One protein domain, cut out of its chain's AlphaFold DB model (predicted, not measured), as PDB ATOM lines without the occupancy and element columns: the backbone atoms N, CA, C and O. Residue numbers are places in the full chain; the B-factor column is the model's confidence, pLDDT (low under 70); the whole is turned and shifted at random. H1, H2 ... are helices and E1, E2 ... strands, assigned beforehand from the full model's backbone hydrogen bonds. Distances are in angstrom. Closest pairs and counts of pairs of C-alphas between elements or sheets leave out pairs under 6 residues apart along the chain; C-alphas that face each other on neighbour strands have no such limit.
ATOM      1  N   ILE A  23      -5.055 113.667 -55.989       81.00
ATOM      2  CA  ILE A  23      -6.451 113.329 -55.704       81.00
ATOM      3  C   ILE A  23      -7.091 114.540 -55.036       81.00
ATOM      4  O   ILE A  23      -6.706 114.919 -53.929       81.00
ATOM      5  N   VAL A  24      -8.081 115.125 -55.693       83.12
ATOM      6  CA  VAL A  24      -8.831 116.273 -55.189       83.12
ATOM      7  C   VAL A  24     -10.276 115.878 -54.924       83.12
ATOM      8  O   VAL A  24     -10.837 114.994 -55.572       83.12
ATOM      9  N   GLN A  25     -10.889 116.510 -53.931       84.44
ATOM     10  CA  GLN A  25     -12.338 116.464 -53.795       84.44
ATOM     11  C   GLN A  25     -12.960 117.518 -54.716       84.44
ATOM     12  O   GLN A  25     -12.328 118.550 -54.957       84.44
ATOM     13  N   PRO A  26     -14.177 117.269 -55.226       84.06
ATOM     14  CA  PRO A  26     -14.928 118.296 -55.925       84.06
ATOM     15  C   PRO A  26     -15.091 119.531 -55.037       84.06
ATOM     16  O   PRO A  26     -15.350 119.391 -53.841       84.06
ATOM     17  N   GLN A  27     -14.971 120.734 -55.603       82.38
ATOM     18  CA  GLN A  27     -15.237 121.960 -54.835       82.38
ATOM     19  C   GLN A  27     -16.729 122.105 -54.506       82.38
ATOM     20  O   GLN A  27     -17.083 122.544 -53.413       82.38
ATOM     21  N   ALA A  28     -17.605 121.724 -55.441       83.56
ATOM     22  CA  ALA A  28     -19.036 121.632 -55.189       83.56
ATOM     23  C   ALA A  28     -19.374 120.364 -54.399       83.56
ATOM     24  O   ALA A  28     -18.764 119.314 -54.581       83.56
ATOM     25  N   GLN A  29     -20.402 120.433 -53.553       86.00
ATOM     26  CA  GLN A  29     -20.916 119.251 -52.873       86.00
ATOM     27  C   GLN A  29     -21.610 118.332 -53.888       86.00
ATOM     28  O   GLN A  29     -22.764 118.539 -54.257       86.00
ATOM     29  N   LEU A  30     -20.879 117.323 -54.351       87.06
ATOM     30  CA  LEU A  30     -21.361 116.319 -55.289       87.06
ATOM     31  C   LEU A  30     -21.462 114.957 -54.611       87.06
ATOM     32  O   LEU A  30     -20.595 114.556 -53.830       87.06
ATOM     33  N   HIS A  31     -22.508 114.222 -54.966       89.44
ATOM     34  CA  HIS A  31     -22.757 112.871 -54.482       89.44
ATOM     35  C   HIS A  31     -23.022 111.957 -55.667       89.44
ATOM     36  O   HIS A  31     -23.688 112.360 -56.623       89.44
ATOM     37  N   TYR A  32     -22.511 110.729 -55.606       89.50
ATOM     38  CA  TYR A  32     -22.926 109.706 -56.552       89.50
ATOM     39  C   TYR A  32     -24.421 109.445 -56.416       89.50
ATOM     40  O   TYR A  32     -24.969 109.475 -55.314       89.50
ATOM     41  N   VAL A  33     -25.053 109.120 -57.542       88.25
ATOM     42  CA  VAL A  33     -26.420 108.584 -57.562       88.25
ATOM     43  C   VAL A  33     -26.513 107.297 -56.733       88.25
ATOM     44  O   VAL A  33     -27.539 107.040 -56.113       88.25
ATOM     45  N   ARG A  34     -25.418 106.528 -56.678       85.06
ATOM     46  CA  ARG A  34     -25.215 105.354 -55.819       85.06
ATOM     47  C   ARG A  34     -24.373 105.707 -54.588       85.06
ATOM     48  O   ARG A  34     -23.145 105.786 -54.702       85.06
ATOM     49  N   PRO A  35     -24.977 105.940 -53.409       83.25
ATOM     50  CA  PRO A  35     -24.244 106.350 -52.209       83.25
ATOM     51  C   PRO A  35     -23.177 105.341 -51.759       83.25
ATOM     52  O   PRO A  35     -22.180 105.723 -51.145       83.25
ATOM     53  N   GLU A  36     -23.352 104.059 -52.083       82.81
ATOM     54  CA  GLU A  36     -22.409 102.974 -51.806       82.81
ATOM     55  C   GLU A  36     -21.053 103.141 -52.509       82.81
ATOM     56  O   GLU A  36     -20.063 102.549 -52.081       82.81
ATOM     57  N   HIS A  37     -20.968 103.997 -53.534       79.12
ATOM     58  CA  HIS A  37     -19.706 104.369 -54.183       79.12
ATOM     59  C   HIS A  37     -18.848 105.329 -53.345       79.12
ATOM     60  O   HIS A  37     -17.713 105.639 -53.715       79.12
ATOM     61  N   GLY A  38     -19.345 105.755 -52.181       83.44
ATOM     62  CA  GLY A  38     -18.609 106.587 -51.242       83.44
ATOM     63  C   GLY A  38     -18.481 108.042 -51.705       83.44
ATOM     64  O   GLY A  38     -19.261 108.515 -52.531       83.44
ATOM     65  N   PRO A  39     -17.536 108.812 -51.140       84.00
ATOM     66  CA  PRO A  39     -17.353 110.205 -51.525       84.00
ATOM     67  C   PRO A  39     -16.771 110.319 -52.938       84.00
ATOM     68  O   PRO A  39     -15.805 109.632 -53.272       84.00
ATOM     69  N   LEU A  40     -17.306 111.254 -53.726       83.62
ATOM     70  CA  LEU A  40     -16.768 111.595 -55.038       83.62
ATOM     71  C   LEU A  40     -15.347 112.153 -54.890       83.62
ATOM     72  O   LEU A  40     -15.102 113.050 -54.077       83.62
ATOM     73  N   ARG A  41     -14.398 111.619 -55.662       84.38
ATOM     74  CA  ARG A  41     -13.035 112.147 -55.746       84.38
ATOM     75  C   ARG A  41     -12.564 112.145 -57.187       84.38
ATOM     76  O   ARG A  41     -12.986 111.329 -58.004       84.38
ATOM     77  N   PHE A  42     -11.656 113.061 -57.451       82.62
ATOM     78  CA  PHE A  42     -11.168 113.425 -58.759       82.62
ATOM     79  C   PHE A  42      -9.657 113.267 -58.813       82.62
ATOM     80  O   PHE A  42      -8.958 113.577 -57.855       82.62
ATOM     81  N   LEU A  43      -9.154 112.800 -59.945       75.44
ATOM     82  CA  LEU A  43      -7.745 112.824 -60.287       75.44
ATOM     83  C   LEU A  43      -7.484 114.118 -61.065       75.44
ATOM     84  O   LEU A  43      -7.957 114.260 -62.195       75.44
ATOM     85  N   ALA A  44      -6.777 115.065 -60.452       70.75
ATOM     86  CA  ALA A  44      -6.412 116.346 -61.041       70.75
ATOM     87  C   ALA A  44      -4.886 116.464 -61.164       70.75
ATOM     88  O   ALA A  44      -4.160 116.192 -60.211       70.75
ATOM     89  N   GLY A  45      -4.399 116.913 -62.323       59.22
ATOM     90  CA  GLY A  45      -2.969 117.138 -62.564       59.22
ATOM     91  C   GLY A  45      -2.121 115.857 -62.662       59.22
ATOM     92  O   GLY A  45      -2.466 114.810 -62.118       59.22
ATOM     93  N   GLY A  46      -0.996 115.965 -63.378       55.56
ATOM     94  CA  GLY A  46      -0.106 114.855 -63.745       55.56
ATOM     95  C   GLY A  46      -0.392 114.317 -65.152       55.56
ATOM     96  O   GLY A  46      -1.549 114.245 -65.567       55.56
ATOM     97  N   GLN A  47       0.656 113.963 -65.909       49.62
ATOM     98  CA  GLN A  47       0.487 113.155 -67.124       49.62
ATOM     99  C   GLN A  47      -0.234 111.842 -66.756       49.62
ATOM    100  O   GLN A  47      -0.073 111.357 -65.628       49.62
ATOM    101  N   PRO A  48      -1.014 111.239 -67.673       49.66
ATOM    102  CA  PRO A  48      -1.365 109.829 -67.547       49.66
ATOM    103  C   PRO A  48      -0.087 109.048 -67.215       49.66
ATOM    104  O   PRO A  48       0.946 109.255 -67.850       49.66
ATOM    105  N   GLN A  49      -0.124 108.212 -66.175       44.09
ATOM    106  CA  GLN A  49       1.006 107.326 -65.906       44.09
ATOM    107  C   GLN A  49       1.320 106.511 -67.171       44.09
ATOM    108  O   GLN A  49       0.379 106.218 -67.919       44.09
ATOM    109  N   PRO A  50       2.600 106.165 -67.418       40.81
ATOM    110  CA  PRO A  50       2.947 105.255 -68.501       40.81
ATOM    111  C   PRO A  50       2.031 104.032 -68.430       40.81
ATOM    112  O   PRO A  50       1.743 103.520 -67.347       40.81
ATOM    113  N   GLU A  51       1.513 103.652 -69.595       44.78
ATOM    114  CA  GLU A  51       0.360 102.774 -69.842       44.78
ATOM    115  C   GLU A  51       0.437 101.377 -69.203       44.78
ATOM    116  O   GLU A  51      -0.519 100.607 -69.278       44.78
ATOM    117  N   GLU A  52       1.546 101.046 -68.552       35.94
ATOM    118  CA  GLU A  52       1.938  99.679 -68.244       35.94
ATOM    119  C   GLU A  52       1.253  99.066 -67.018       35.94
ATOM    120  O   GLU A  52       1.266  97.844 -66.902       35.94
ATOM    121  N   GLU A  53       0.591  99.832 -66.137       36.03
ATOM    122  CA  GLU A  53       0.048  99.212 -64.912       36.03
ATOM    123  C   GLU A  53      -1.456  99.313 -64.641       36.03
ATOM    124  O   GLU A  53      -1.956  98.487 -63.879       36.03
ATOM    125  N   TYR A  54      -2.248 100.224 -65.222       36.88
ATOM    126  CA  TYR A  54      -3.592 100.421 -64.653       36.88
ATOM    127  C   TYR A  54      -4.670 100.946 -65.613       36.88
ATOM    128  O   TYR A  54      -4.985 102.131 -65.589       36.88
ATOM    129  N   CYS A  55      -5.396 100.023 -66.262       36.31
ATOM    130  CA  CYS A  55      -6.747 100.174 -66.845       36.31
ATOM    131  C   CYS A  55      -6.975 101.476 -67.646       36.31
ATOM    132  O   CYS A  55      -7.295 102.524 -67.080       36.31
ATOM    133  N   SER A  56      -6.909 101.355 -68.973       47.34
ATOM    134  CA  SER A  56      -7.185 102.343 -70.037       47.34
ATOM    135  C   SER A  56      -8.621 102.906 -70.072       47.34
ATOM    136  O   SER A  56      -9.096 103.399 -71.095       47.34
ATOM    137  N   ILE A  57      -9.352 102.822 -68.961       55.34
ATOM    138  CA  ILE A  57     -10.762 103.184 -68.881       55.34
ATOM    139  C   ILE A  57     -10.868 104.653 -68.469       55.34
ATOM    140  O   ILE A  57     -10.610 105.013 -67.318       55.34
ATOM    141  N   ASN A  58     -11.256 105.511 -69.413       70.94
ATOM    142  CA  ASN A  58     -11.609 106.893 -69.112       70.94
ATOM    143  C   ASN A  58     -12.992 106.930 -68.462       70.94
ATOM    144  O   ASN A  58     -14.012 106.888 -69.151       70.94
ATOM    145  N   GLU A  59     -13.001 106.960 -67.132       82.25
ATOM    146  CA  GLU A  59     -14.200 107.205 -66.340       82.25
ATOM    147  C   GLU A  59     -14.327 108.689 -66.004       82.25
ATOM    148  O   GLU A  59     -13.404 109.293 -65.451       82.25
ATOM    149  N   TYR A  60     -15.500 109.239 -66.287       86.06
ATOM    150  CA  TYR A  60     -15.863 110.626 -66.052       86.06
ATOM    151  C   TYR A  60     -17.002 110.717 -65.045       86.06
ATOM    152  O   TYR A  60     -17.884 109.856 -64.997       86.06
ATOM    153  N   ALA A  61     -16.988 111.786 -64.251       89.50
ATOM    154  CA  ALA A  61     -18.175 112.231 -63.539       89.50
ATOM    155  C   ALA A  61     -19.090 112.967 -64.504       89.50
ATOM    156  O   ALA A  61     -18.687 113.986 -65.068       89.50
ATOM    157  N   CYS A  62     -20.322 112.490 -64.634       92.75
ATOM    158  CA  CYS A  62     -21.328 113.167 -65.431       92.75
ATOM    159  C   CYS A  62     -22.602 113.424 -64.633       92.75
ATOM    160  O   CYS A  62     -22.972 112.634 -63.763       92.75
ATOM    161  N   THR A  63     -23.305 114.503 -64.964       94.31
ATOM    162  CA  THR A  63     -24.737 114.628 -64.683       94.31
ATOM    163  C   THR A  63     -25.542 114.181 -65.891       94.31
ATOM    164  O   THR A  63     -25.111 114.300 -67.037       94.31
ATOM    165  N   VAL A  64     -26.723 113.640 -65.623       95.12
ATOM    166  CA  VAL A  64     -27.661 113.207 -66.654       95.12
ATOM    167  C   VAL A  64     -28.790 114.222 -66.742       95.12
ATOM    168  O   VAL A  64     -29.393 114.568 -65.731       95.12
ATOM    169  N   VAL A  65     -29.105 114.666 -67.949       94.88
ATOM    170  CA  VAL A  65     -30.262 115.501 -68.263       94.88
ATOM    171  C   VAL A  65     -31.178 114.695 -69.178       94.88
ATOM    172  O   VAL A  65     -30.756 114.165 -70.205       94.88
ATOM    173  N   SER A  66     -32.441 114.566 -68.790       93.06
ATOM    174  CA  SER A  66     -33.465 113.832 -69.535       93.06
ATOM    175  C   SER A  66     -34.732 114.673 -69.523       93.06
ATOM    176  O   SER A  66     -35.092 115.207 -68.477       93.06
ATOM    177  N   GLU A  67     -35.359 114.842 -70.691       87.69
ATOM    178  CA  GLU A  67     -36.563 115.680 -70.855       87.69
ATOM    179  C   GLU A  67     -36.345 117.138 -70.392       87.69
ATOM    180  O   GLU A  67     -37.237 117.783 -69.851       87.69
ATOM    181  N   GLY A  68     -35.122 117.657 -70.552       88.06
ATOM    182  CA  GLY A  68     -34.735 118.990 -70.069       88.06
ATOM    183  C   GLY A  68     -34.559 119.090 -68.549       88.06
ATOM    184  O   GLY A  68     -34.170 120.140 -68.044       88.06
ATOM    185  N   VAL A  69     -34.792 118.005 -67.806       90.69
ATOM    186  CA  VAL A  69     -34.628 117.956 -66.354       90.69
ATOM    187  C   VAL A  69     -33.281 117.335 -66.006       90.69
ATOM    188  O   VAL A  69     -33.002 116.168 -66.299       90.69
ATOM    189  N   ARG A  70     -32.440 118.121 -65.331       92.31
ATOM    190  CA  ARG A  70     -31.176 117.643 -64.766       92.31
ATOM    191  C   ARG A  70     -31.459 116.726 -63.580       92.31
ATOM    192  O   ARG A  70     -32.055 117.142 -62.587       92.31
ATOM    193  N   ARG A  71     -31.036 115.468 -63.685       91.44
ATOM    194  CA  ARG A  71     -31.182 114.470 -62.626       91.44
ATOM    195  C   ARG A  71     -30.172 114.763 -61.508       91.44
ATOM    196  O   ARG A  71     -29.025 115.109 -61.800       91.44
ATOM    197  N   PRO A  72     -30.578 114.659 -60.232       86.69
ATOM    198  CA  PRO A  72     -29.685 114.924 -59.116       86.69
ATOM    199  C   PRO A  72     -28.619 113.829 -58.996       86.69
ATOM    200  O   PRO A  72     -28.916 112.643 -59.119       86.69
ATOM    201  N   GLY A  73     -27.392 114.238 -58.680       90.62
ATOM    202  CA  GLY A  73     -26.274 113.332 -58.423       90.62
ATOM    203  C   GLY A  73     -25.390 113.065 -59.640       90.62
ATOM    204  O   GLY A  73     -25.667 113.483 -60.758       90.62
ATOM    205  N   VAL A  74     -24.276 112.388 -59.381       91.56
ATOM    206  CA  VAL A  74     -23.238 112.084 -60.366       91.56
ATOM    207  C   VAL A  74     -23.306 110.621 -60.778       91.56
ATOM    208  O   VAL A  74     -23.393 109.731 -59.928       91.56
ATOM    209  N   VAL A  75     -23.212 110.396 -62.083       91.62
ATOM    210  CA  VAL A  75     -23.117 109.088 -62.728       91.62
ATOM    211  C   VAL A  75     -21.696 108.894 -63.251       91.62
ATOM    212  O   VAL A  75     -21.119 109.771 -63.899       91.62
ATOM    213  N   ARG A  76     -21.125 107.727 -62.971       89.31
ATOM    214  CA  ARG A  76     -19.871 107.235 -63.540       89.31
ATOM    215  C   ARG A  76     -20.106 106.888 -64.997       89.31
ATOM    216  O   ARG A  76     -20.873 105.980 -65.315       89.31
ATOM    217  N   THR A  77     -19.403 107.586 -65.873       88.94
ATOM    218  CA  THR A  77     -19.527 107.395 -67.313       88.94
ATOM    219  C   THR A  77     -18.225 106.879 -67.886       88.94
ATOM    220  O   THR A  77     -17.188 107.516 -67.718       88.94
ATOM    221  N   ARG A  78     -18.263 105.747 -68.586       86.12
ATOM    222  CA  ARG A  78     -17.123 105.239 -69.360       86.12
ATOM    223  C   ARG A  78     -17.268 105.619 -70.822       86.12
ATOM    224  O   ARG A  78     -18.344 105.474 -71.380       86.12
ATOM    225  N   VAL A  79     -16.168 106.000 -71.461       83.06
ATOM    226  CA  VAL A  79     -16.105 106.100 -72.926       83.06
ATOM    227  C   VAL A  79     -15.513 104.818 -73.504       83.06
ATOM    228  O   VAL A  79     -14.476 104.343 -73.029       83.06
ATOM    229  N   THR A  80     -16.161 104.254 -74.520       80.06
ATOM    230  CA  THR A  80     -15.657 103.119 -75.297       80.06
ATOM    231  C   THR A  80     -16.005 103.265 -76.775       80.06
ATOM    232  O   THR A  80     -16.990 103.896 -77.132       80.06
ATOM    233  N   SER A  81     -15.201 102.654 -77.638       75.81
ATOM    234  CA  SER A  81     -15.425 102.613 -79.087       75.81
ATOM    235  C   SER A  81     -15.887 101.244 -79.587       75.81
ATOM    236  O   SER A  81     -16.085 101.085 -80.783       75.81
ATOM    237  N   MET A  82     -16.023 100.245 -78.710       77.44
ATOM    238  CA  MET A  82     -16.327  98.873 -79.139       77.44
ATOM    239  C   MET A  82     -17.804  98.515 -79.037       77.44
ATOM    240  O   MET A  82     -18.261  97.593 -79.701       77.44
ATOM    241  N   THR A  83     -18.546  99.195 -78.170       84.56
ATOM    242  CA  THR A  83     -19.942  98.860 -77.885       84.56
ATOM    243  C   THR A  83     -20.803 100.110 -77.925       84.56
ATOM    244  O   THR A  83     -20.261 101.211 -77.802       84.56
ATOM    245  N   PRO A  84     -22.114  99.981 -78.190       91.00
ATOM    246  CA  PRO A  84     -22.980 101.143 -78.319       91.00
ATOM    247  C   PRO A  84     -23.209 101.814 -76.963       91.00
ATOM    248  O   PRO A  84     -22.903 101.264 -75.896       91.00
ATOM    249  N   THR A  85     -23.749 103.025 -77.011       93.94
ATOM    250  CA  THR A  85     -24.096 103.806 -75.831       93.94
ATOM    251  C   THR A  85     -25.168 103.081 -75.033       93.94
ATOM    252  O   THR A  85     -26.206 102.670 -75.560       93.94
ATOM    253  N   ALA A  86     -24.900 102.884 -73.745       94.44
ATOM    254  CA  ALA A  86     -25.762 102.089 -72.890       94.44
ATOM    255  C   ALA A  86     -25.686 102.489 -71.425       94.44
ATOM    256  O   ALA A  86     -24.657 102.940 -70.930       94.44
ATOM    257  N   ILE A  87     -26.786 102.261 -70.723       94.38
ATOM    258  CA  ILE A  87     -26.942 102.493 -69.294       94.38
ATOM    259  C   ILE A  87     -27.351 101.183 -68.620       94.38
ATOM    260  O   ILE A  87     -28.081 100.371 -69.199       94.38
ATOM    261  N   SER A  88     -26.893 100.945 -67.391       91.94
ATOM    262  CA  SER A  88     -27.370  99.782 -66.642       91.94
ATOM    263  C   SER A  88     -28.852  99.953 -66.288       91.94
ATOM    264  O   SER A  88     -29.301 101.055 -65.964       91.94
ATOM    265  N   ARG A  89     -29.632  98.862 -66.316       92.19
ATOM    266  CA  ARG A  89     -31.057  98.900 -65.931       92.19
ATOM    267  C   ARG A  89     -31.278  99.484 -64.542       92.19
ATOM    268  O   ARG A  89     -32.184 100.287 -64.352       92.19
ATOM    269  N   GLU A  90     -30.447  99.091 -63.587       90.56
ATOM    270  CA  GLU A  90     -30.508  99.613 -62.224       90.56
ATOM    271  C   GLU A  90     -30.258 101.127 -62.206       90.56
ATOM    272  O   GLU A  90     -30.993 101.853 -61.550       90.56
ATOM    273  N   MET A  91     -29.285 101.635 -62.976       92.88
ATOM    274  CA  MET A  91     -29.053 103.079 -63.055       92.88
ATOM    275  C   MET A  91     -30.214 103.820 -63.735       92.88
ATOM    276  O   MET A  91     -30.642 104.858 -63.235       92.88
ATOM    277  N   ALA A  92     -30.777 103.280 -64.820       94.19
ATOM    278  CA  ALA A  92     -31.963 103.860 -65.455       94.19
ATOM    279  C   ALA A  92     -33.151 103.950 -64.482       94.19
ATOM    280  O   ALA A  92     -33.811 104.984 -64.414       94.19
ATOM    281  N   GLN A  93     -33.376 102.904 -63.679       93.50
ATOM    282  CA  GLN A  93     -34.414 102.882 -62.644       93.50
ATOM    283  C   GLN A  93     -34.154 103.914 -61.545       93.50
ATOM    284  O   GLN A  93     -35.065 104.663 -61.196       93.50
ATOM    285  N   THR A  94     -32.924 104.001 -61.031       92.25
ATOM    286  CA  THR A  94     -32.564 104.978 -59.991       92.25
ATOM    287  C   THR A  94     -32.733 106.418 -60.473       92.25
ATOM    288  O   THR A  94     -33.156 107.282 -59.709       92.25
ATOM    289  N   LEU A  95     -32.455 106.680 -61.750       93.50
ATOM    290  CA  LEU A  95     -32.650 107.989 -62.374       93.50
ATOM    291  C   LEU A  95     -34.111 108.263 -62.782       93.50
ATOM    292  O   LEU A  95     -34.411 109.371 -63.232       93.50
ATOM    293  N   GLY A  96     -35.011 107.283 -62.632       94.88
ATOM    294  CA  GLY A  96     -36.410 107.391 -63.042       94.88
ATOM    295  C   GLY A  96     -36.578 107.565 -64.550       94.88
ATOM    296  O   GLY A  96     -37.463 108.299 -64.981       94.88
ATOM    297  N   LEU A  97     -35.699 106.955 -65.350       95.19
ATOM    298  CA  LEU A  97     -35.751 107.046 -66.806       95.19
ATOM    299  C   LEU A  97     -36.769 106.055 -67.368       95.19
ATOM    300  O   LEU A  97     -36.803 104.883 -66.983       95.19
ATOM    301  N   THR A  98     -37.566 106.523 -68.322       95.44
ATOM    302  CA  THR A  98     -38.530 105.687 -69.036       95.44
ATOM    303  C   THR A  98     -37.802 104.792 -70.033       95.44
ATOM    304  O   THR A  98     -36.922 105.245 -70.770       95.44
ATOM    305  N   VAL A  99     -38.169 103.514 -70.051       96.50
ATOM    306  CA  VAL A  99     -37.586 102.503 -70.934       96.50
ATOM    307  C   VAL A  99     -38.665 101.926 -71.840       96.50
ATOM    308  O   VAL A  99     -39.812 101.758 -71.425       96.50
ATOM    309  N   GLN A 100     -38.287 101.581 -73.064       95.94
ATOM    310  CA  GLN A 100     -39.129 100.875 -74.020       95.94
ATOM    311  C   GLN A 100     -38.441  99.585 -74.460       95.94
ATOM    312  O   GLN A 100     -37.220  99.525 -74.623       95.94
ATOM    313  N   ARG A 101     -39.235  98.534 -74.653       96.00
ATOM    314  CA  ARG A 101     -38.740  97.238 -75.111       96.00
ATOM    315  C   ARG A 101     -38.615  97.224 -76.630       96.00
ATOM    316  O   ARG A 101     -39.532  97.660 -77.314       96.00
ATOM    317  N   LEU A 102     -37.512  96.669 -77.121       95.50
ATOM    318  CA  LEU A 102     -37.301  96.407 -78.541       95.50
ATOM    319  C   LEU A 102     -37.823  95.006 -78.901       95.50
ATOM    320  O   LEU A 102     -37.766  94.075 -78.088       95.50
ATOM    321  N   GLY A 103     -38.397  94.884 -80.094       94.56
ATOM    322  CA  GLY A 103     -38.957  93.662 -80.660       94.56
ATOM    323  C   GLY A 103     -37.959  92.770 -81.405       94.56
ATOM    324  O   GLY A 103     -38.295  91.610 -81.651       94.56
ATOM    325  N   GLY A 104     -36.774  93.278 -81.754       93.38
ATOM    326  CA  GLY A 104     -35.714  92.524 -82.428       93.38
ATOM    327  C   GLY A 104     -35.093  91.392 -81.594       93.38
ATOM    328  O   GLY A 104     -35.488  91.121 -80.456       93.38
ATOM    329  N   GLY A 105     -34.094  90.720 -82.172       92.12
ATOM    330  CA  GLY A 105     -33.384  89.584 -81.585       92.12
ATOM    331  C   GLY A 105     -32.805  89.830 -80.187       92.12
ATOM    332  O   GLY A 105     -32.783  88.908 -79.376       92.12
ATOM    333  N   GLY A 106     -32.411  91.061 -79.865       92.50
ATOM    334  CA  GLY A 106     -31.936  91.501 -78.560       92.50
ATOM    335  C   GLY A 106     -30.423  91.730 -78.507       92.50
ATOM    336  O   GLY A 106     -29.838  92.406 -79.350       92.50
ATOM    337  N   LEU A 107     -29.795  91.207 -77.457       89.88
ATOM    338  CA  LEU A 107     -28.394  91.421 -77.103       89.88
ATOM    339  C   LEU A 107     -27.652  90.095 -76.930       89.88
ATOM    340  O   LEU A 107     -28.149  89.184 -76.265       89.88
ATOM    341  N   ARG A 108     -26.423  90.013 -77.450       86.38
ATOM    342  CA  ARG A 108     -25.473  88.929 -77.174       86.38
ATOM    343  C   ARG A 108     -24.313  89.435 -76.340       86.38
ATOM    344  O   ARG A 108     -23.690  90.437 -76.668       86.38
ATOM    345  N   THR A 109     -23.969  88.706 -75.289       78.81
ATOM    346  CA  THR A 109     -22.729  88.968 -74.545       78.81
ATOM    347  C   THR A 109     -21.626  88.052 -75.059       78.81
ATOM    348  O   THR A 109     -21.908  86.910 -75.417       78.81
ATOM    349  N   VAL A 110     -20.373  88.512 -75.040       70.94
ATOM    350  CA  VAL A 110     -19.217  87.671 -75.412       70.94
ATOM    351  C   VAL A 110     -19.081  86.442 -74.497       70.94
ATOM    352  O   VAL A 110     -18.567  85.410 -74.915       70.94
ATOM    353  N   LEU A 111     -19.560  86.539 -73.250       68.81
ATOM    354  CA  LEU A 111     -19.312  85.551 -72.195       68.81
ATOM    355  C   LEU A 111     -20.501  84.629 -71.867       68.81
ATOM    356  O   LEU A 111     -20.305  83.649 -71.150       68.81
ATOM    357  N   SER A 112     -21.719  84.899 -72.353       56.62
ATOM    358  CA  SER A 112     -22.933  84.213 -71.863       56.62
ATOM    359  C   SER A 112     -23.780  83.580 -72.970       56.62
ATOM    360  O   SER A 112     -24.288  84.290 -73.830       56.62
ATOM    361  N   GLY A 113     -24.021  82.267 -72.823       62.34
ATOM    362  CA  GLY A 113     -25.281  81.552 -73.105       62.34
ATOM    363  C   GLY A 113     -25.767  81.387 -74.562       62.34
ATOM    364  O   GLY A 113     -25.404  82.154 -75.443       62.34
ATOM    365  N   PRO A 114     -26.634  80.386 -74.844       61.00
ATOM    366  CA  PRO A 114     -26.997  79.972 -76.206       61.00
ATOM    367  C   PRO A 114     -28.083  80.827 -76.893       61.00
ATOM    368  O   PRO A 114     -28.740  80.341 -77.811       61.00
ATOM    369  N   GLY A 115     -28.312  82.079 -76.488       77.56
ATOM    370  CA  GLY A 115     -29.336  82.896 -77.143       77.56
ATOM    371  C   GLY A 115     -29.313  84.375 -76.771       77.56
ATOM    372  O   GLY A 115     -28.787  84.737 -75.715       77.56
ATOM    373  N   PRO A 116     -29.874  85.233 -77.637       84.25
ATOM    374  CA  PRO A 116     -29.911  86.657 -77.389       84.25
ATOM    375  C   PRO A 116     -30.918  86.992 -76.277       84.25
ATOM    376  O   PRO A 116     -31.958  86.349 -76.110       84.25
ATOM    377  N   THR A 117     -30.572  87.987 -75.466       88.69
ATOM    378  CA  THR A 117     -31.400  88.477 -74.360       88.69
ATOM    379  C   THR A 117     -32.246  89.648 -74.851       88.69
ATOM    380  O   THR A 117     -31.674  90.547 -75.466       88.69
ATOM    381  N   PRO A 118     -33.565  89.701 -74.570       91.44
ATOM    382  CA  PRO A 118     -34.392  90.846 -74.938       91.44
ATOM    383  C   PRO A 118     -33.768  92.161 -74.471       91.44
ATOM    384  O   PRO A 118     -33.346  92.272 -73.318       91.44
ATOM    385  N   LEU A 119     -33.727  93.139 -75.371       93.25
ATOM    386  CA  LEU A 119     -33.094  94.426 -75.123       93.25
ATOM    387  C   LEU A 119     -34.145  95.533 -74.994       93.25
ATOM    388  O   LEU A 119     -35.225  95.487 -75.585       93.25
ATOM    389  N   GLU A 120     -33.820  96.524 -74.182       96.31
ATOM    390  CA  GLU A 120     -34.595  97.745 -74.006       96.31
ATOM    391  C   GLU A 120     -33.740  98.942 -74.425       96.31
ATOM    392  O   GLU A 120     -32.511  98.864 -74.471       96.31
ATOM    393  N   MET A 121     -34.384 100.069 -74.698       97.00
ATOM    394  CA  MET A 121     -33.727 101.361 -74.879       97.00
ATOM    395  C   MET A 121     -34.461 102.436 -74.082       97.00
ATOM    396  O   MET A 121     -35.626 102.260 -73.726       97.00
ATOM    397  N   LEU A 122     -33.803 103.562 -73.810       96.88
ATOM    398  CA  LEU A 122     -34.474 104.713 -73.207       96.88
ATOM    399  C   LEU A 122     -35.544 105.272 -74.156       96.88
ATOM    400  O   LEU A 122     -35.323 105.368 -75.370       96.88
ATOM    401  N   SER A 123     -36.701 105.646 -73.606       94.31
ATOM    402  CA  SER A 123     -37.817 106.241 -74.358       94.31
ATOM    403  C   SER A 123     -37.514 107.658 -74.845       94.31
ATOM    404  O   SER A 123     -38.052 108.087 -75.858       94.31
ATOM    405  N   GLU A 124     -36.598 108.355 -74.179       92.88
ATOM    406  CA  GLU A 124     -36.126 109.683 -74.563       92.88
ATOM    407  C   GLU A 124     -34.592 109.710 -74.638       92.88
ATOM    408  O   GLU A 124     -33.928 108.916 -73.963       92.88
ATOM    409  N   PRO A 125     -34.001 110.603 -75.452       93.81
ATOM    410  CA  PRO A 125     -32.571 110.848 -75.476       93.81
ATOM    411  C   PRO A 125     -32.044 111.277 -74.123       93.81
ATOM    412  O   PRO A 125     -32.727 111.920 -73.320       93.81
ATOM    413  N   LEU A 126     -30.769 110.987 -73.941       95.44
ATOM    414  CA  LEU A 126     -30.029 111.354 -72.755       95.44
ATOM    415  C   LEU A 126     -29.038 112.450 -73.112       95.44
ATOM    416  O   LEU A 126     -28.253 112.280 -74.035       95.44
ATOM    417  N   THR A 127     -29.031 113.557 -72.384       95.88
ATOM    418  CA  THR A 127     -27.913 114.502 -72.442       95.88
ATOM    419  C   THR A 127     -26.998 114.233 -71.258       95.88
ATOM    420  O   THR A 127     -27.445 114.141 -70.117       95.88
ATOM    421  N   VAL A 128     -25.714 114.052 -71.537       94.50
ATOM    422  CA  VAL A 128     -24.688 113.698 -70.561       94.50
ATOM    423  C   VAL A 128     -23.755 114.884 -70.421       94.50
ATOM    424  O   VAL A 128     -23.010 115.217 -71.335       94.50
ATOM    425  N   GLU A 129     -23.814 115.535 -69.271       93.62
ATOM    426  CA  GLU A 129     -22.989 116.689 -68.943       93.62
ATOM    427  C   GLU A 129     -21.737 116.230 -68.199       93.62
ATOM    428  O   GLU A 129     -21.824 115.744 -67.070       93.62
ATOM    429  N   VAL A 130     -20.567 116.393 -68.804       90.50
ATOM    430  CA  VAL A 130     -19.280 116.037 -68.194       90.50
ATOM    431  C   VAL A 130     -18.873 117.134 -67.224       90.50
ATOM    432  O   VAL A 130     -18.887 118.305 -67.595       90.50
ATOM    433  N   LEU A 131     -18.491 116.776 -65.999       89.38
ATOM    434  CA  LEU A 131     -18.186 117.740 -64.939       89.38
ATOM    435  C   LEU A 131     -16.685 118.028 -64.810       89.38
ATOM    436  O   LEU A 131     -15.866 117.129 -64.989       89.38
ATOM    437  N   ASP A 132     -16.330 119.256 -64.422       86.06
ATOM    438  CA  ASP A 132     -14.988 119.615 -63.951       86.06
ATOM    439  C   ASP A 132     -14.766 119.319 -62.457       86.06
ATOM    440  O   ASP A 132     -15.657 118.876 -61.727       86.06
ATOM    441  N   VAL A 133     -13.559 119.623 -61.967       82.50
ATOM    442  CA  VAL A 133     -13.205 119.537 -60.537       82.50
ATOM    443  C   VAL A 133     -14.047 120.443 -59.631       82.50
ATOM    444  O   VAL A 133     -14.121 120.210 -58.425       82.50
ATOM    445  N   ALA A 134     -14.684 121.476 -60.177       84.50
ATOM    446  CA  ALA A 134     -15.609 122.334 -59.450       84.50
ATOM    447  C   ALA A 134     -17.061 121.828 -59.527       84.50
ATOM    448  O   ALA A 134     -17.939 122.425 -58.911       84.50
ATOM    449  N   GLY A 135     -17.322 120.726 -60.235       85.81
ATOM    450  CA  GLY A 135     -18.657 120.177 -60.449       85.81
ATOM    451  C   GLY A 135     -19.504 120.934 -61.466       85.81
ATOM    452  O   GLY A 135     -20.721 120.748 -61.513       85.81
ATOM    453  N   ARG A 136     -18.881 121.799 -62.267       89.81
ATOM    454  CA  ARG A 136     -19.534 122.538 -63.347       89.81
ATOM    455  C   ARG A 136     -19.471 121.706 -64.621       89.81
ATOM    456  O   ARG A 136     -18.449 121.063 -64.856       89.81
ATOM    457  N   PRO A 137     -20.521 121.706 -65.450       90.69
ATOM    458  CA  PRO A 137     -20.450 121.024 -66.727       90.69
ATOM    459  C   PRO A 137     -19.466 121.762 -67.649       90.69
ATOM    460  O   PRO A 137     -19.498 122.988 -67.760       90.69
ATOM    461  N   VAL A 138     -18.563 121.011 -68.271       86.62
ATOM    462  CA  VAL A 138     -17.573 121.518 -69.239       86.62
ATOM    463  C   VAL A 138     -17.926 121.169 -70.672       86.62
ATOM    464  O   VAL A 138     -17.482 121.836 -71.599       86.62
ATOM    465  N   THR A 139     -18.717 120.120 -70.855       87.75
ATOM    466  CA  THR A 139     -19.303 119.757 -72.136       87.75
ATOM    467  C   THR A 139     -20.588 118.989 -71.894       87.75
ATOM    468  O   THR A 139     -20.774 118.397 -70.825       87.75
ATOM    469  N   ALA A 140     -21.456 118.977 -72.892       91.00
ATOM    470  CA  ALA A 140     -22.657 118.172 -72.899       91.00
ATOM    471  C   ALA A 140     -22.708 117.352 -74.182       91.00
ATOM    472  O   ALA A 140     -22.391 117.828 -75.268       91.00
ATOM    473  N   VAL A 141     -23.097 116.096 -74.023       90.62
ATOM    474  CA  VAL A 141     -23.074 115.091 -75.076       90.62
ATOM    475  C   VAL A 141     -24.473 114.537 -75.190       90.62
ATOM    476  O   VAL A 141     -24.985 113.957 -74.229       90.62
ATOM    477  N   VAL A 142     -25.110 114.712 -76.342       92.75
ATOM    478  CA  VAL A 142     -26.449 114.161 -76.526       92.75
ATOM    479  C   VAL A 142     -26.347 112.763 -77.106       92.75
ATOM    480  O   VAL A 142     -25.707 112.522 -78.123       92.75
ATOM    481  N   CYS A 143     -27.004 111.837 -76.428       94.88
ATOM    482  CA  CYS A 143     -27.084 110.430 -76.753       94.88
ATOM    483  C   CYS A 143     -28.504 110.158 -77.271       94.88
ATOM    484  O   CYS A 143     -29.421 109.940 -76.468       94.88
ATOM    485  N   PRO A 144     -28.735 110.228 -78.596       92.88
ATOM    486  CA  PRO A 144     -30.060 109.999 -79.172       92.88
ATOM    487  C   PRO A 144     -30.524 108.548 -78.986       92.88
ATOM    488  O   PRO A 144     -31.721 108.295 -78.836       92.88
ATOM    489  N   LEU A 145     -29.564 107.622 -78.948       94.69
ATOM    490  CA  LEU A 145     -29.733 106.197 -78.734       94.69
ATOM    491  C   LEU A 145     -29.025 105.800 -77.435       94.69
ATOM    492  O   LEU A 145     -27.835 106.042 -77.273       94.69
ATOM    493  N   VAL A 146     -29.756 105.200 -76.494       96.62
ATOM    494  CA  VAL A 146     -29.172 104.632 -75.272       96.62
ATOM    495  C   VAL A 146     -29.848 103.303 -74.987       96.62
ATOM    496  O   VAL A 146     -31.038 103.261 -74.658       96.62
ATOM    497  N   PHE A 147     -29.096 102.215 -75.101       96.38
ATOM    498  CA  PHE A 147     -29.586 100.890 -74.738       96.38
ATOM    499  C   PHE A 147     -29.627 100.717 -73.220       96.38
ATOM    500  O   PHE A 147     -28.771 101.215 -72.491       96.38
ATOM    501  N   VAL A 148     -30.616  99.978 -72.733       95.25
ATOM    502  CA  VAL A 148     -30.742  99.617 -71.321       95.25
ATOM    503  C   VAL A 148     -30.304  98.178 -71.176       95.25
ATOM    504  O   VAL A 148     -31.014  97.238 -71.543       95.25
ATOM    505  N   ALA A 149     -29.106  97.999 -70.643       89.56
ATOM    506  CA  ALA A 149     -28.551  96.672 -70.538       89.56
ATOM    507  C   ALA A 149     -29.216  95.862 -69.415       89.56
ATOM    508  O   ALA A 149     -29.492  96.401 -68.334       89.56
ATOM    509  N   PRO A 150     -29.473  94.565 -69.648       83.31
ATOM    510  CA  PRO A 150     -30.145  93.713 -68.681       83.31
ATOM    511  C   PRO A 150     -29.293  93.506 -67.423       83.31
ATOM    512  O   PRO A 150     -28.062  93.581 -67.451       83.31
ATOM    513  N   CYS A 151     -29.958  93.212 -66.302       71.88
ATOM    514  CA  CYS A 151     -29.280  92.868 -65.053       71.88
ATOM    515  C   CYS A 151     -28.321  91.686 -65.274       71.88
ATOM    516  O   CYS A 151     -28.697  90.696 -65.898       71.88
ATOM    517  N   GLY A 152     -27.098  91.785 -64.750       68.25
ATOM    518  CA  GLY A 152     -26.061  90.762 -64.922       68.25
ATOM    519  C   GLY A 152     -25.105  91.011 -66.091       68.25
ATOM    520  O   GLY A 152     -24.059  90.374 -66.146       68.25
ATOM    521  N   CYS A 153     -25.390  91.979 -66.970       69.44
ATOM    522  CA  CYS A 153     -24.314  92.621 -67.718       69.44
ATOM    523  C   CYS A 153     -23.521  93.468 -66.722       69.44
ATOM    524  O   CYS A 153     -24.071  94.404 -66.137       69.44
ATOM    525  N   GLU A 154     -22.254  93.130 -66.500       66.81
ATOM    526  CA  GLU A 154     -21.340  93.942 -65.698       66.81
ATOM    527  C   GLU A 154     -21.002  95.228 -66.472       66.81
ATOM    528  O   GLU A 154     -19.936  95.392 -67.063       66.81
ATOM    529  N   LEU A 155     -21.966  96.136 -66.544       62.59
ATOM    530  CA  LEU A 155     -21.773  97.463 -67.094       62.59
ATOM    531  C   LEU A 155     -21.432  98.437 -65.985       62.59
ATOM    532  O   LEU A 155     -21.977  98.395 -64.881       62.59
ATOM    533  N   ILE A 156     -20.553  99.366 -66.339       70.31
ATOM    534  CA  ILE A 156     -20.445 100.639 -65.637       70.31
ATOM    535  C   ILE A 156     -21.789 101.358 -65.773       70.31
ATOM    536  O   ILE A 156     -22.502 101.160 -66.755       70.31
ATOM    537  N   GLU A 157     -22.142 102.152 -64.762       87.50
ATOM    538  CA  GLU A 157     -23.441 102.818 -64.636       87.50
ATOM    539  C   GLU A 157     -23.953 103.397 -65.963       87.50
ATOM    540  O   GLU A 157     -25.077 103.087 -66.360       87.50
ATOM    541  N   LEU A 158     -23.102 104.164 -66.655       91.75
ATOM    542  CA  LEU A 158     -23.317 104.676 -68.002       91.75
ATOM    543  C   LEU A 158     -22.071 104.461 -68.870       91.75
ATOM    544  O   LEU A 158     -20.930 104.612 -68.427       91.75
ATOM    545  N   GLN A 159     -22.298 104.160 -70.138       90.75
ATOM    546  CA  GLN A 159     -21.273 104.025 -71.151       90.75
ATOM    547  C   GLN A 159     -21.630 104.856 -72.383       90.75
ATOM    548  O   GLN A 159     -22.693 104.660 -72.963       90.75
ATOM    549  N   LEU A 160     -20.707 105.720 -72.809       90.25
ATOM    550  CA  LEU A 160     -20.715 106.383 -74.111       90.25
ATOM    551  C   LEU A 160     -19.989 105.490 -75.110       90.25
ATOM    552  O   LEU A 160     -18.799 105.211 -74.940       90.25
ATOM    553  N   GLY A 161     -20.739 105.003 -76.088       88.94
ATOM    554  CA  GLY A 161     -20.299 104.016 -77.059       88.94
ATOM    555  C   GLY A 161     -19.880 104.597 -78.401       88.94
ATOM    556  O   GLY A 161     -19.803 105.815 -78.577       88.94
ATOM    557  N   TYR A 162     -19.636 103.707 -79.365       85.06
ATOM    558  CA  TYR A 162     -19.173 104.084 -80.704       85.06
ATOM    559  C   TYR A 162     -20.134 105.030 -81.432       85.06
ATOM    560  O   TYR A 162     -19.671 105.913 -82.140       85.06
ATOM    561  N   ASP A 163     -21.443 104.901 -81.227       85.38
ATOM    562  CA  ASP A 163     -22.483 105.720 -81.859       85.38
ATOM    563  C   ASP A 163     -22.356 107.203 -81.480       85.38
ATOM    564  O   ASP A 163     -22.486 108.086 -82.326       85.38
ATOM    565  N   VAL A 164     -22.013 107.481 -80.223       85.06
ATOM    566  CA  VAL A 164     -21.734 108.842 -79.748       85.06
ATOM    567  C   VAL A 164     -20.315 109.266 -80.125       85.06
ATOM    568  O   VAL A 164     -20.110 110.369 -80.623       85.06
ATOM    569  N   VAL A 165     -19.324 108.395 -79.923       79.44
ATOM    570  CA  VAL A 165     -17.905 108.699 -80.181       79.44
ATOM    571  C   VAL A 165     -17.654 109.021 -81.659       79.44
ATOM    572  O   VAL A 165     -16.925 109.966 -81.962       79.44
ATOM    573  N   GLN A 166     -18.258 108.272 -82.582       77.81
ATOM    574  CA  GLN A 166     -18.172 108.523 -84.022       77.81
ATOM    575  C   GLN A 166     -18.972 109.764 -84.420       77.81
ATOM    576  O   GLN A 166     -18.455 110.596 -85.163       77.81
ATOM    577  N   GLY A 167     -20.197 109.930 -83.903       74.75
ATOM    578  CA  GLY A 167     -21.025 111.110 -84.176       74.75
ATOM    579  C   GLY A 167     -20.359 112.425 -83.755       74.75
ATOM    580  O   GLY A 167     -20.471 113.427 -84.455       74.75
ATOM    581  N   MET A 168     -19.604 112.404 -82.655       70.56
ATOM    582  CA  MET A 168     -18.853 113.556 -82.146       70.56
ATOM    583  C   MET A 168     -17.479 113.746 -82.814       70.56
ATOM    584  O   MET A 168     -16.734 114.647 -82.433       70.56
ATOM    585  N   GLY A 169     -17.091 112.886 -83.761       65.94
ATOM    586  CA  GLY A 169     -15.769 112.946 -84.392       65.94
ATOM    587  C   GLY A 169     -14.603 112.623 -83.446       65.94
ATOM    588  O   GLY A 169     -13.446 112.842 -83.794       65.94
ATOM    589  N   TRP A 170     -14.871 112.059 -82.262       67.69
ATOM    590  CA  TRP A 170     -13.833 111.611 -81.323       67.69
ATOM    591  C   TRP A 170     -13.089 110.365 -81.826       67.69
ATOM    592  O   TRP A 170     -12.048 109.983 -81.287       67.69
ATOM    593  N   ALA A 171     -13.614 109.728 -82.873       52.69
ATOM    594  CA  ALA A 171     -13.020 108.586 -83.539       52.69
ATOM    595  C   ALA A 171     -11.836 108.999 -84.434       52.69
ATOM    596  O   ALA A 171     -11.945 109.128 -85.648       52.69
ATOM    597  N   LYS A 172     -10.649 109.094 -83.836       50.44
ATOM    598  CA  LYS A 172      -9.458 108.504 -84.458       50.44
ATOM    599  C   LYS A 172      -8.997 107.368 -83.563       50.44
ATOM    600  O   LYS A 172      -8.214 107.571 -82.639       50.44
ATOM    601  N   MET A 173      -9.564 106.186 -83.800       48.47
ATOM    602  CA  MET A 173      -9.005 104.959 -83.254       48.47
ATOM    603  C   MET A 173      -7.688 104.690 -83.964       48.47
ATOM    604  O   MET A 173      -7.657 104.472 -85.169       48.47
ATOM    605  N   ASP A 174      -6.617 104.654 -83.190       50.94
ATOM    606  CA  ASP A 174      -5.588 103.667 -83.444       50.94
ATOM    607  C   ASP A 174      -5.938 102.505 -82.505       50.94
ATOM    608  O   ASP A 174      -5.968 102.694 -81.285       50.94
ATOM    609  N   MET A 175      -6.327 101.346 -83.056       43.78
ATOM    610  CA  MET A 175      -6.818 100.173 -82.300       43.78
ATOM    611  C   MET A 175      -5.874  99.756 -81.157       43.78
ATOM    612  O   MET A 175      -6.289  99.075 -80.222       43.78
ATOM    613  N   LEU A 176      -4.613 100.182 -81.235       45.56
ATOM    614  CA  LEU A 176      -3.527  99.853 -80.321       45.56
ATOM    615  C   LEU A 176      -3.364 100.817 -79.127       45.56
ATOM    616  O   LEU A 176      -2.777 100.407 -78.132       45.56
ATOM    617  N   TRP A 177      -3.884 102.053 -79.167       44.59
ATOM    618  CA  TRP A 177      -3.416 103.141 -78.272       44.59
ATOM    619  C   TRP A 177      -4.438 103.694 -77.271       44.59
ATOM    620  O   TRP A 177      -4.326 104.830 -76.807       44.59
ATOM    621  N   GLY A 178      -5.434 102.889 -76.904       50.72
ATOM    622  CA  GLY A 178      -6.361 103.234 -75.829       50.72
ATOM    623  C   GLY A 178      -7.281 104.420 -76.149       50.72
ATOM    624  O   GLY A 178      -7.094 105.215 -77.067       50.72
ATOM    625  N   HIS A 179      -8.365 104.536 -75.389       52.91
ATOM    626  CA  HIS A 179      -9.272 105.665 -75.545       52.91
ATOM    627  C   HIS A 179      -8.543 106.953 -75.117       52.91
ATOM    628  O   HIS A 179      -8.067 107.043 -73.984       52.91
ATOM    629  N   ARG A 180      -8.497 107.981 -75.976       53.12
ATOM    630  CA  ARG A 180      -7.963 109.312 -75.607       53.12
ATOM    631  C   ARG A 180      -8.902 110.123 -74.706       53.12
ATOM    632  O   ARG A 180      -8.534 111.197 -74.240       53.12
ATOM    633  N   GLY A 181     -10.080 109.576 -74.408       65.94
ATOM    634  CA  GLY A 181     -11.076 110.207 -73.554       65.94
ATOM    635  C   GLY A 181     -12.085 111.034 -74.339       65.94
ATOM    636  O   GLY A 181     -12.244 110.838 -75.538       65.94
ATOM    637  N   ILE A 182     -12.780 111.930 -73.644       67.81
ATOM    638  CA  ILE A 182     -13.661 112.933 -74.249       67.81
ATOM    639  C   ILE A 182     -12.781 114.081 -74.750       67.81
ATOM    640  O   ILE A 182     -11.991 114.634 -73.976       67.81
ATOM    641  N   LEU A 183     -12.898 114.403 -76.038       67.81
ATOM    642  CA  LEU A 183     -12.059 115.383 -76.727       67.81
ATOM    643  C   LEU A 183     -12.872 116.621 -77.132       67.81
ATOM    644  O   LEU A 183     -14.071 116.523 -77.393       67.81
ATOM    645  N   ASP A 184     -12.222 117.782 -77.170       66.12
ATOM    646  CA  ASP A 184     -12.764 118.989 -77.798       66.12
ATOM    647  C   ASP A 184     -12.615 118.941 -79.334       66.12
ATOM    648  O   ASP A 184     -12.032 118.006 -79.888       66.12
ATOM    649  N   GLU A 185     -13.112 119.968 -80.032       66.88
ATOM    650  CA  GLU A 185     -13.004 120.099 -81.498       66.88
ATOM    651  C   GLU A 185     -11.550 120.086 -82.010       66.88
ATOM    652  O   GLU A 185     -11.283 119.736 -83.157       66.88
ATOM    653  N   GLY A 186     -10.588 120.436 -81.152       61.16
ATOM    654  CA  GLY A 186      -9.157 120.408 -81.439       61.16
ATOM    655  C   GLY A 186      -8.486 119.068 -81.128       61.16
ATOM    656  O   GLY A 186      -7.255 119.014 -81.092       61.16
ATOM    657  N   MET A 187      -9.254 118.002 -80.866       60.72
ATOM    658  CA  MET A 187      -8.760 116.686 -80.437       60.72
ATOM    659  C   MET A 187      -7.942 116.731 -79.137       60.72
ATOM    660  O   MET A 187      -7.136 115.833 -78.863       60.72
ATOM    661  N   ARG A 188      -8.135 117.767 -78.316       59.03
ATOM    662  CA  ARG A 188      -7.503 117.882 -77.002       59.03
ATOM    663  C   ARG A 188      -8.434 117.248 -75.976       59.03
ATOM    664  O   ARG A 188      -9.641 117.470 -76.056       59.03
ATOM    665  N   PRO A 189      -7.921 116.485 -74.996       63.28
ATOM    666  CA  PRO A 189      -8.733 116.063 -73.862       63.28
ATOM    667  C   PRO A 189      -9.445 117.278 -73.277       63.28
ATOM    668  O   PRO A 189      -8.788 118.297 -73.056       63.28
ATOM    669  N   ILE A 190     -10.761 117.188 -73.058       63.44
ATOM    670  CA  ILE A 190     -11.527 118.308 -72.508       63.44
ATOM    671  C   ILE A 190     -10.903 118.701 -71.171       63.44
ATOM    672  O   ILE A 190     -10.974 117.976 -70.173       63.44
ATOM    673  N   GLY A 191     -10.210 119.840 -71.200       52.31
ATOM    674  CA  GLY A 191      -9.397 120.321 -70.102       52.31
ATOM    675  C   GLY A 191     -10.270 120.555 -68.881       52.31
ATOM    676  O   GLY A 191     -11.259 121.277 -68.940       52.31
ATOM    677  N   GLY A 192      -9.895 119.939 -67.763       58.47
ATOM    678  CA  GLY A 192     -10.559 120.160 -66.486       58.47
ATOM    679  C   GLY A 192     -11.599 119.119 -66.092       58.47
ATOM    680  O   GLY A 192     -11.989 119.168 -64.933       58.47
ATOM    681  N   ALA A 193     -11.981 118.170 -66.960       65.44
ATOM    682  CA  ALA A 193     -12.786 117.009 -66.574       65.44
ATOM    683  C   ALA A 193     -11.900 115.970 -65.860       65.44
ATOM    684  O   ALA A 193     -11.123 115.262 -66.513       65.44
ATOM    685  N   PRO A 194     -11.945 115.876 -64.523       70.19
ATOM    686  CA  PRO A 194     -11.100 114.942 -63.808       70.19
ATOM    687  C   PRO A 194     -11.590 113.507 -63.994       70.19
ATOM    688  O   PRO A 194     -12.789 113.230 -64.068       70.19
ATOM    689  N   ARG A 195     -10.647 112.565 -63.967       75.44
ATOM    690  CA  ARG A 195     -10.988 111.143 -63.854       75.44
ATOM    691  C   ARG A 195     -11.463 110.832 -62.437       75.44
ATOM    692  O   ARG A 195     -10.996 111.443 -61.478       75.44
ATOM    693  N   LEU A 196     -12.352 109.861 -62.285       76.00
ATOM    694  CA  LEU A 196     -12.854 109.456 -60.970       76.00
ATOM    695  C   LEU A 196     -11.840 108.636 -60.147       76.00
ATOM    696  O   LEU A 196     -11.068 107.842 -60.683       76.00
ATOM    697  N   PHE A 197     -11.867 108.812 -58.819       69.38
ATOM    698  CA  PHE A 197     -11.058 108.090 -57.824       69.38
ATOM    699  C   PHE A 197     -11.914 107.706 -56.592       69.38
ATOM    700  O   PHE A 197     -12.831 108.456 -56.258       69.38
ATOM    701  N   PRO A 198     -11.611 106.636 -55.822       57.44
ATOM    702  CA  PRO A 198     -10.785 105.471 -56.132       57.44
ATOM    703  C   PRO A 198     -11.546 104.420 -56.949       57.44
ATOM    704  O   PRO A 198     -12.771 104.341 -56.937       57.44
ATOM    705  N   ARG A 199     -10.785 103.548 -57.611       59.94
ATOM    706  CA  ARG A 199     -11.298 102.407 -58.365       59.94
ATOM    707  C   ARG A 199     -11.765 101.312 -57.404       59.94
ATOM    708  O   ARG A 199     -11.002 100.401 -57.091       59.94
ATOM    709  N   ALA A 200     -13.034 101.328 -57.003       52.88
ATOM    710  CA  ALA A 200     -13.722 100.044 -57.006       52.88
ATOM    711  C   ALA A 200     -13.732  99.635 -58.482       52.88
ATOM    712  O   ALA A 200     -14.502 100.192 -59.271       52.88
ATOM    713  N   ILE A 201     -12.756  98.806 -58.875       48.09
ATOM    714  CA  ILE A 201     -12.730  98.205 -60.204       48.09
ATOM    715  C   ILE A 201     -14.008  97.384 -60.254       48.09
ATOM    716  O   ILE A 201     -14.074  96.286 -59.705       48.09
ATOM    717  N   VAL A 202     -15.050  97.962 -60.842       51.81
ATOM    718  CA  VAL A 202     -16.186  97.183 -61.291       51.81
ATOM    719  C   VAL A 202     -15.617  96.441 -62.485       51.81
ATOM    720  O   VAL A 202     -15.493  96.998 -63.575       51.81
ATOM    721  N   HIS A 203     -15.102  95.236 -62.224       45.41
ATOM    722  CA  HIS A 203     -14.793  94.304 -63.290       45.41
ATOM    723  C   HIS A 203     -16.105  94.109 -64.023       45.41
ATOM    724  O   HIS A 203     -17.109  93.729 -63.432       45.41
ATOM    725  N   GLY A 204     -16.089  94.576 -65.258       52.59
ATOM    726  CA  GLY A 204     -17.232  94.572 -66.114       52.59
ATOM    727  C   GLY A 204     -16.773  94.749 -67.531       52.59
ATOM    728  O   GLY A 204     -16.364  95.836 -67.955       52.59
ATOM    729  N   THR A 205     -16.742  93.637 -68.255       53.69
ATOM    730  CA  THR A 205     -16.571  93.686 -69.696       53.69
ATOM    731  C   THR A 205     -17.899  94.155 -70.256       53.69
ATOM    732  O   THR A 205     -18.844  93.378 -70.379       53.69
ATOM    733  N   SER A 206     -17.974  95.428 -70.622       59.34
ATOM    734  CA  SER A 206     -19.106  96.017 -71.335       59.34
ATOM    735  C   SER A 206     -19.235  95.518 -72.782       59.34
ATOM    736  O   SER A 206     -19.804  96.194 -73.633       59.34
ATOM    737  N   SER A 207     -18.687  94.334 -73.063       71.00
ATOM    738  CA  SER A 207     -18.603  93.688 -74.363       71.00
ATOM    739  C   SER A 207     -19.902  92.938 -74.643       71.00
ATOM    740  O   SER A 207     -19.998  91.715 -74.480       71.00
ATOM    741  N   PHE A 208     -20.924  93.687 -75.033       83.25
ATOM    742  CA  PHE A 208     -22.122  93.132 -75.635       83.25
ATOM    743  C   PHE A 208     -22.298  93.666 -77.054       83.25
ATOM    744  O   PHE A 208     -21.895  94.780 -77.375       83.25
ATOM    745  N   TRP A 209     -22.938  92.852 -77.878       87.06
ATOM    746  CA  TRP A 209     -23.309  93.164 -79.245       87.06
ATOM    747  C   TRP A 209     -24.829  93.232 -79.312       87.06
ATOM    748  O   TRP A 209     -25.521  92.399 -78.715       87.06
ATOM    749  N   VAL A 210     -25.347  94.238 -80.002       90.69
ATOM    750  CA  VAL A 210     -26.778  94.349 -80.292       90.69
ATOM    751  C   VAL A 210     -27.027  93.621 -81.603       90.69
ATOM    752  O   VAL A 210     -26.265  93.798 -82.551       90.69
ATOM    753  N   GLU A 211     -28.055  92.779 -81.648       92.62
ATOM    754  CA  GLU A 211     -28.430  92.099 -82.887       92.62
ATOM    755  C   GLU A 211     -28.797  93.137 -83.967       92.62
ATOM    756  O   GLU A 211     -29.448  94.138 -83.640       92.62
ATOM    757  N   PRO A 212     -28.416  92.936 -85.244       92.06
ATOM    758  CA  PRO A 212     -28.620  93.941 -86.291       92.06
ATOM    759  C   PRO A 212     -30.075  94.404 -86.444       92.06
ATOM    760  O   PRO A 212     -30.336  95.591 -86.618       92.06
ATOM    761  N   ASP A 213     -31.037  93.487 -86.318       93.88
ATOM    762  CA  ASP A 213     -32.471  93.794 -86.397       93.88
ATOM    763  C   ASP A 213     -32.953  94.692 -85.243       93.88
ATOM    764  O   ASP A 213     -33.775  95.586 -85.433       93.88
ATOM    765  N   THR A 214     -32.386  94.493 -84.056       94.62
ATOM    766  CA  THR A 214     -32.665  95.244 -82.829       94.62
ATOM    767  C   THR A 214     -32.048  96.626 -82.896       94.62
ATOM    768  O   THR A 214     -32.668  97.608 -82.488       94.62
ATOM    769  N   TYR A 215     -30.830  96.715 -83.430       93.88
ATOM    770  CA  TYR A 215     -30.174  97.991 -83.668       93.88
ATOM    771  C   TYR A 215     -30.960  98.814 -84.695       93.88
ATOM    772  O   TYR A 215     -31.272  99.975 -84.438       93.88
ATOM    773  N   GLN A 216     -31.380  98.191 -85.801       92.75
ATOM    774  CA  GLN A 216     -32.163  98.852 -86.843       92.75
ATOM    775  C   GLN A 216     -33.523  99.347 -86.338       92.75
ATOM    776  O   GLN A 216     -33.925 100.472 -86.639       92.75
ATOM    777  N   GLU A 217     -34.229  98.543 -85.541       94.88
ATOM    778  CA  GLU A 217     -35.454  98.980 -84.866       94.88
ATOM    779  C   GLU A 217     -35.192 100.203 -83.976       94.88
ATOM    780  O   GLU A 217     -35.937 101.183 -84.028       94.88
ATOM    781  N   ALA A 218     -34.107 100.193 -83.198       94.69
ATOM    782  CA  ALA A 218     -33.759 101.316 -82.334       94.69
ATOM    783  C   ALA A 218     -33.485 102.603 -83.135       94.69
ATOM    784  O   ALA A 218     -33.958 103.675 -82.749       94.69
ATOM    785  N   LEU A 219     -32.804 102.510 -84.283       93.31
ATOM    786  CA  LEU A 219     -32.593 103.648 -85.188       93.31
ATOM    787  C   LEU A 219     -33.903 104.200 -85.751       93.31
ATOM    788  O   LEU A 219     -34.076 105.417 -85.822       93.31
ATOM    789  N   GLN A 220     -34.851 103.330 -86.110       92.31
ATOM    790  CA  GLN A 220     -36.172 103.761 -86.575       92.31
ATOM    791  C   GLN A 220     -36.924 104.539 -85.493       92.31
ATOM    792  O   GLN A 220     -37.539 105.568 -85.785       92.31
ATOM    793  N   VAL A 221     -36.838 104.094 -84.237       91.75
ATOM    794  CA  VAL A 221     -37.420 104.820 -83.105       91.75
ATOM    795  C   VAL A 221     -36.736 106.182 -82.929       91.75
ATOM    796  O   VAL A 221     -37.424 107.192 -82.775       91.75
ATOM    797  N   VAL A 222     -35.404 106.254 -83.006       91.88
ATOM    798  CA  VAL A 222     -34.663 107.529 -82.933       91.88
ATOM    799  C   VAL A 222     -35.095 108.493 -84.043       91.88
ATOM    800  O   VAL A 222     -35.430 109.643 -83.753       91.88
ATOM    801  N   ALA A 223     -35.175 108.021 -85.288       88.94
ATOM    802  CA  ALA A 223     -35.619 108.823 -86.427       88.94
ATOM    803  C   ALA A 223     -37.064 109.324 -86.253       88.94
ATOM    804  O   ALA A 223     -37.352 110.500 -86.490       88.94
ATOM    805  N   GLY A 366     -26.433 105.827 -94.005       62.56
ATOM    806  CA  GLY A 366     -27.709 106.076 -93.344       62.56
ATOM    807  C   GLY A 366     -27.603 106.263 -91.827       62.56
ATOM    808  O   GLY A 366     -28.314 107.109 -91.281       62.56
ATOM    809  N   LEU A 367     -26.704 105.539 -91.146       58.66
ATOM    810  CA  LEU A 367     -26.553 105.620 -89.688       58.66
ATOM    811  C   LEU A 367     -26.018 106.991 -89.270       58.66
ATOM    812  O   LEU A 367     -26.619 107.680 -88.442       58.66
ATOM    813  N   GLN A 368     -24.920 107.410 -89.899       63.62
ATOM    814  CA  GLN A 368     -24.277 108.683 -89.595       63.62
ATOM    815  C   GLN A 368     -25.205 109.862 -89.920       63.62
ATOM    816  O   GLN A 368     -25.298 110.809 -89.139       63.62
ATOM    817  N   ALA A 369     -25.961 109.781 -91.022       67.56
ATOM    818  CA  ALA A 369     -26.941 110.799 -91.392       67.56
ATOM    819  C   ALA A 369     -28.106 110.897 -90.389       67.56
ATOM    820  O   ALA A 369     -28.511 112.005 -90.032       67.56
ATOM    821  N   ALA A 370     -28.628 109.769 -89.894       60.12
ATOM    822  CA  ALA A 370     -29.712 109.759 -88.910       60.12
ATOM    823  C   ALA A 370     -29.270 110.306 -87.539       60.12
ATOM    824  O   ALA A 370     -30.015 111.063 -86.903       60.12
ATOM    825  N   ILE A 371     -28.049 109.970 -87.098       61.66
ATOM    826  CA  ILE A 371     -27.451 110.518 -85.872       61.66
ATOM    827  C   ILE A 371     -27.215 112.022 -86.034       61.66
ATOM    828  O   ILE A 371     -27.666 112.795 -85.191       61.66
ATOM    829  N   ALA A 372     -26.589 112.457 -87.133       68.88
ATOM    830  CA  ALA A 372     -26.311 113.869 -87.391       68.88
ATOM    831  C   ALA A 372     -27.593 114.716 -87.455       68.88
ATOM    832  O   ALA A 372     -27.665 115.769 -86.823       68.88
ATOM    833  N   ALA A 373     -28.636 114.238 -88.143       67.56
ATOM    834  CA  ALA A 373     -29.932 114.918 -88.191       67.56
ATOM    835  C   ALA A 373     -30.591 115.014 -86.804       67.56
ATOM    836  O   ALA A 373     -31.191 116.034 -86.469       67.56
ATOM    837  N   SER A 374     -30.450 113.974 -85.975       60.25
ATOM    838  CA  SER A 374     -30.957 113.981 -84.599       60.25
ATOM    839  C   SER A 374     -30.187 114.954 -83.705       60.25
ATOM    840  O   SER A 374     -30.804 115.610 -82.870       60.25
ATOM    841  N   LEU A 375     -28.865 115.058 -83.880       60.81
ATOM    842  CA  LEU A 375     -28.013 115.983 -83.132       60.81
ATOM    843  C   LEU A 375     -28.276 117.446 -83.511       60.81
ATOM    844  O   LEU A 375     -28.355 118.298 -82.633       60.81
ATOM    845  N   ALA A 376     -28.478 117.728 -84.801       67.19
ATOM    846  CA  ALA A 376     -28.755 119.074 -85.303       67.19
ATOM    847  C   ALA A 376     -30.093 119.662 -84.808       67.19
ATOM    848  O   ALA A 376     -30.268 120.875 -84.813       67.19
ATOM    849  N   ALA A 377     -31.035 118.818 -84.378       60.84
ATOM    850  CA  ALA A 377     -32.357 119.228 -83.900       60.84
ATOM    851  C   ALA A 377     -32.414 119.537 -82.385       60.84
ATOM    852  O   ALA A 377     -33.505 119.655 -81.824       60.84
ATOM    853  N   LEU A 378     -31.274 119.599 -81.689       53.69
ATOM    854  CA  LEU A 378     -31.210 119.794 -80.236       53.69
ATOM    855  C   LEU A 378     -30.806 121.233 -79.865       53.69
ATOM    856  O   LEU A 378     -29.980 121.826 -80.556       53.69
TER     857      LEU A 378
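This is residues 23 to 223 and 366 to 378 of the 465 residues of an uncharacterized protein of Edaphochlamys debaryana (UniProt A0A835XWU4). A nine-stranded sheet, curled like part of a barrel, folds back on itself: leaf E5, E7, E10, E4, E11 faces leaf E2, E8, E9, with E3 as the hinge. H1 packs on the first leaf, chiefly at E10, while H2, H4 and H3, touching in that order, graze the sheet; E1 with E12 and E6 with E13 make two small separate sheets of two strands each. The printed part has 214 residues, under half in named elements, in the order E1 E2 E3 E4 H1 E5 E6 E7 E8 E9 E10 E11 H2 E12 E13 H3 H4. The class is mixed, helices and strands; the large sheet, E5 E7 E10 E4 E11 E3 E2 E8 E9, is mixed. The whole is compact, with a radius of gyration of the C-alphas of 16.6 A and spans of 46 by 37 by 35 A.

E1, residues 41 to 44, is antiparallel to E12, residues 195 to 197 (N 43 and O 195, 2.8 A). E2, residues 59 to 66, and E3, residues 75 to 79, form a hairpin (N 60 and O 77, 2.8 A). E2 is also antiparallel to E8, residues 126 to 131 (N 65 and O 127, 2.8 A), which forms a hairpin with E9, residues 137 to 143 (N 143 and O 126, 2.7 A). E4, residues 86 to 88, is antiparallel to E11, residues 158 to 160 (N 159 and O 86, 2.8 A), and parallel to E10, residues 147 to 149 (N 87 and O 147, 2.9 A). E11 is parallel to E3 (N 160 and O 78, 2.8 A). H1, residues 89 to 94, is on the sheet; its closest C-alphas to E10 are Arg 89 and Val 148, 5.4 A. E4, H1 and E5, residues 99 to 101, make a split strand-helix-strand unit, two strands of one sheet that are not neighbours, with a helix between them along the chain; its crossover is right-handed, and E10 and E7, residues 120 to 122, are between E4 and E5 in the sheet. E7 is antiparallel to E5 (N 100 and O 121, 2.8 A) and to E10 (N 148 and O 120, 2.8 A). E6, residues 107 to 109, is antiparallel to E13, residues 208 to 210 (N 108 and O 209, 2.8 A). H2, residues 162 to 167, touches H4, residues 366 to 376, at Gly 167 and Ile 371 (closest C-alphas, 6.7 A), the same way at a steep tilt of 63 degrees. H3, residues 212 to 223, touches H4 with residues 219 to 223 alone, at Ala 223 and Ala 370 (closest C-alphas, 6.5 A), a shallow tilt of 31 degrees. Every O i to N i+4 pair is within hydrogen-bond range in H1, H2, H3 and H4.

E1 begins at C-alpha 41, (-13.035, 112.147, -55.746). E2 is 20.6 A long, E9 16.0 A, E8 15.6 A and H3 16.4 A. H4, 15.3 A long, ends at C-alpha 376, (-28.755, 119.074, -85.303).

The C-alphas farthest apart are those of Gln 27 and Pro 114, 48.6 A. Residues 224 to 365 are not printed; C-alphas 223 and 366 are 10.9 A apart across the cut. The links E1 to E2 and H2 to E12 are long, of 14 and 27 residues. Mean pLDDT of the printed part is 78.0; 69 residues are under 70, among them 45 to 57, 169 to 193 and 366 to 378.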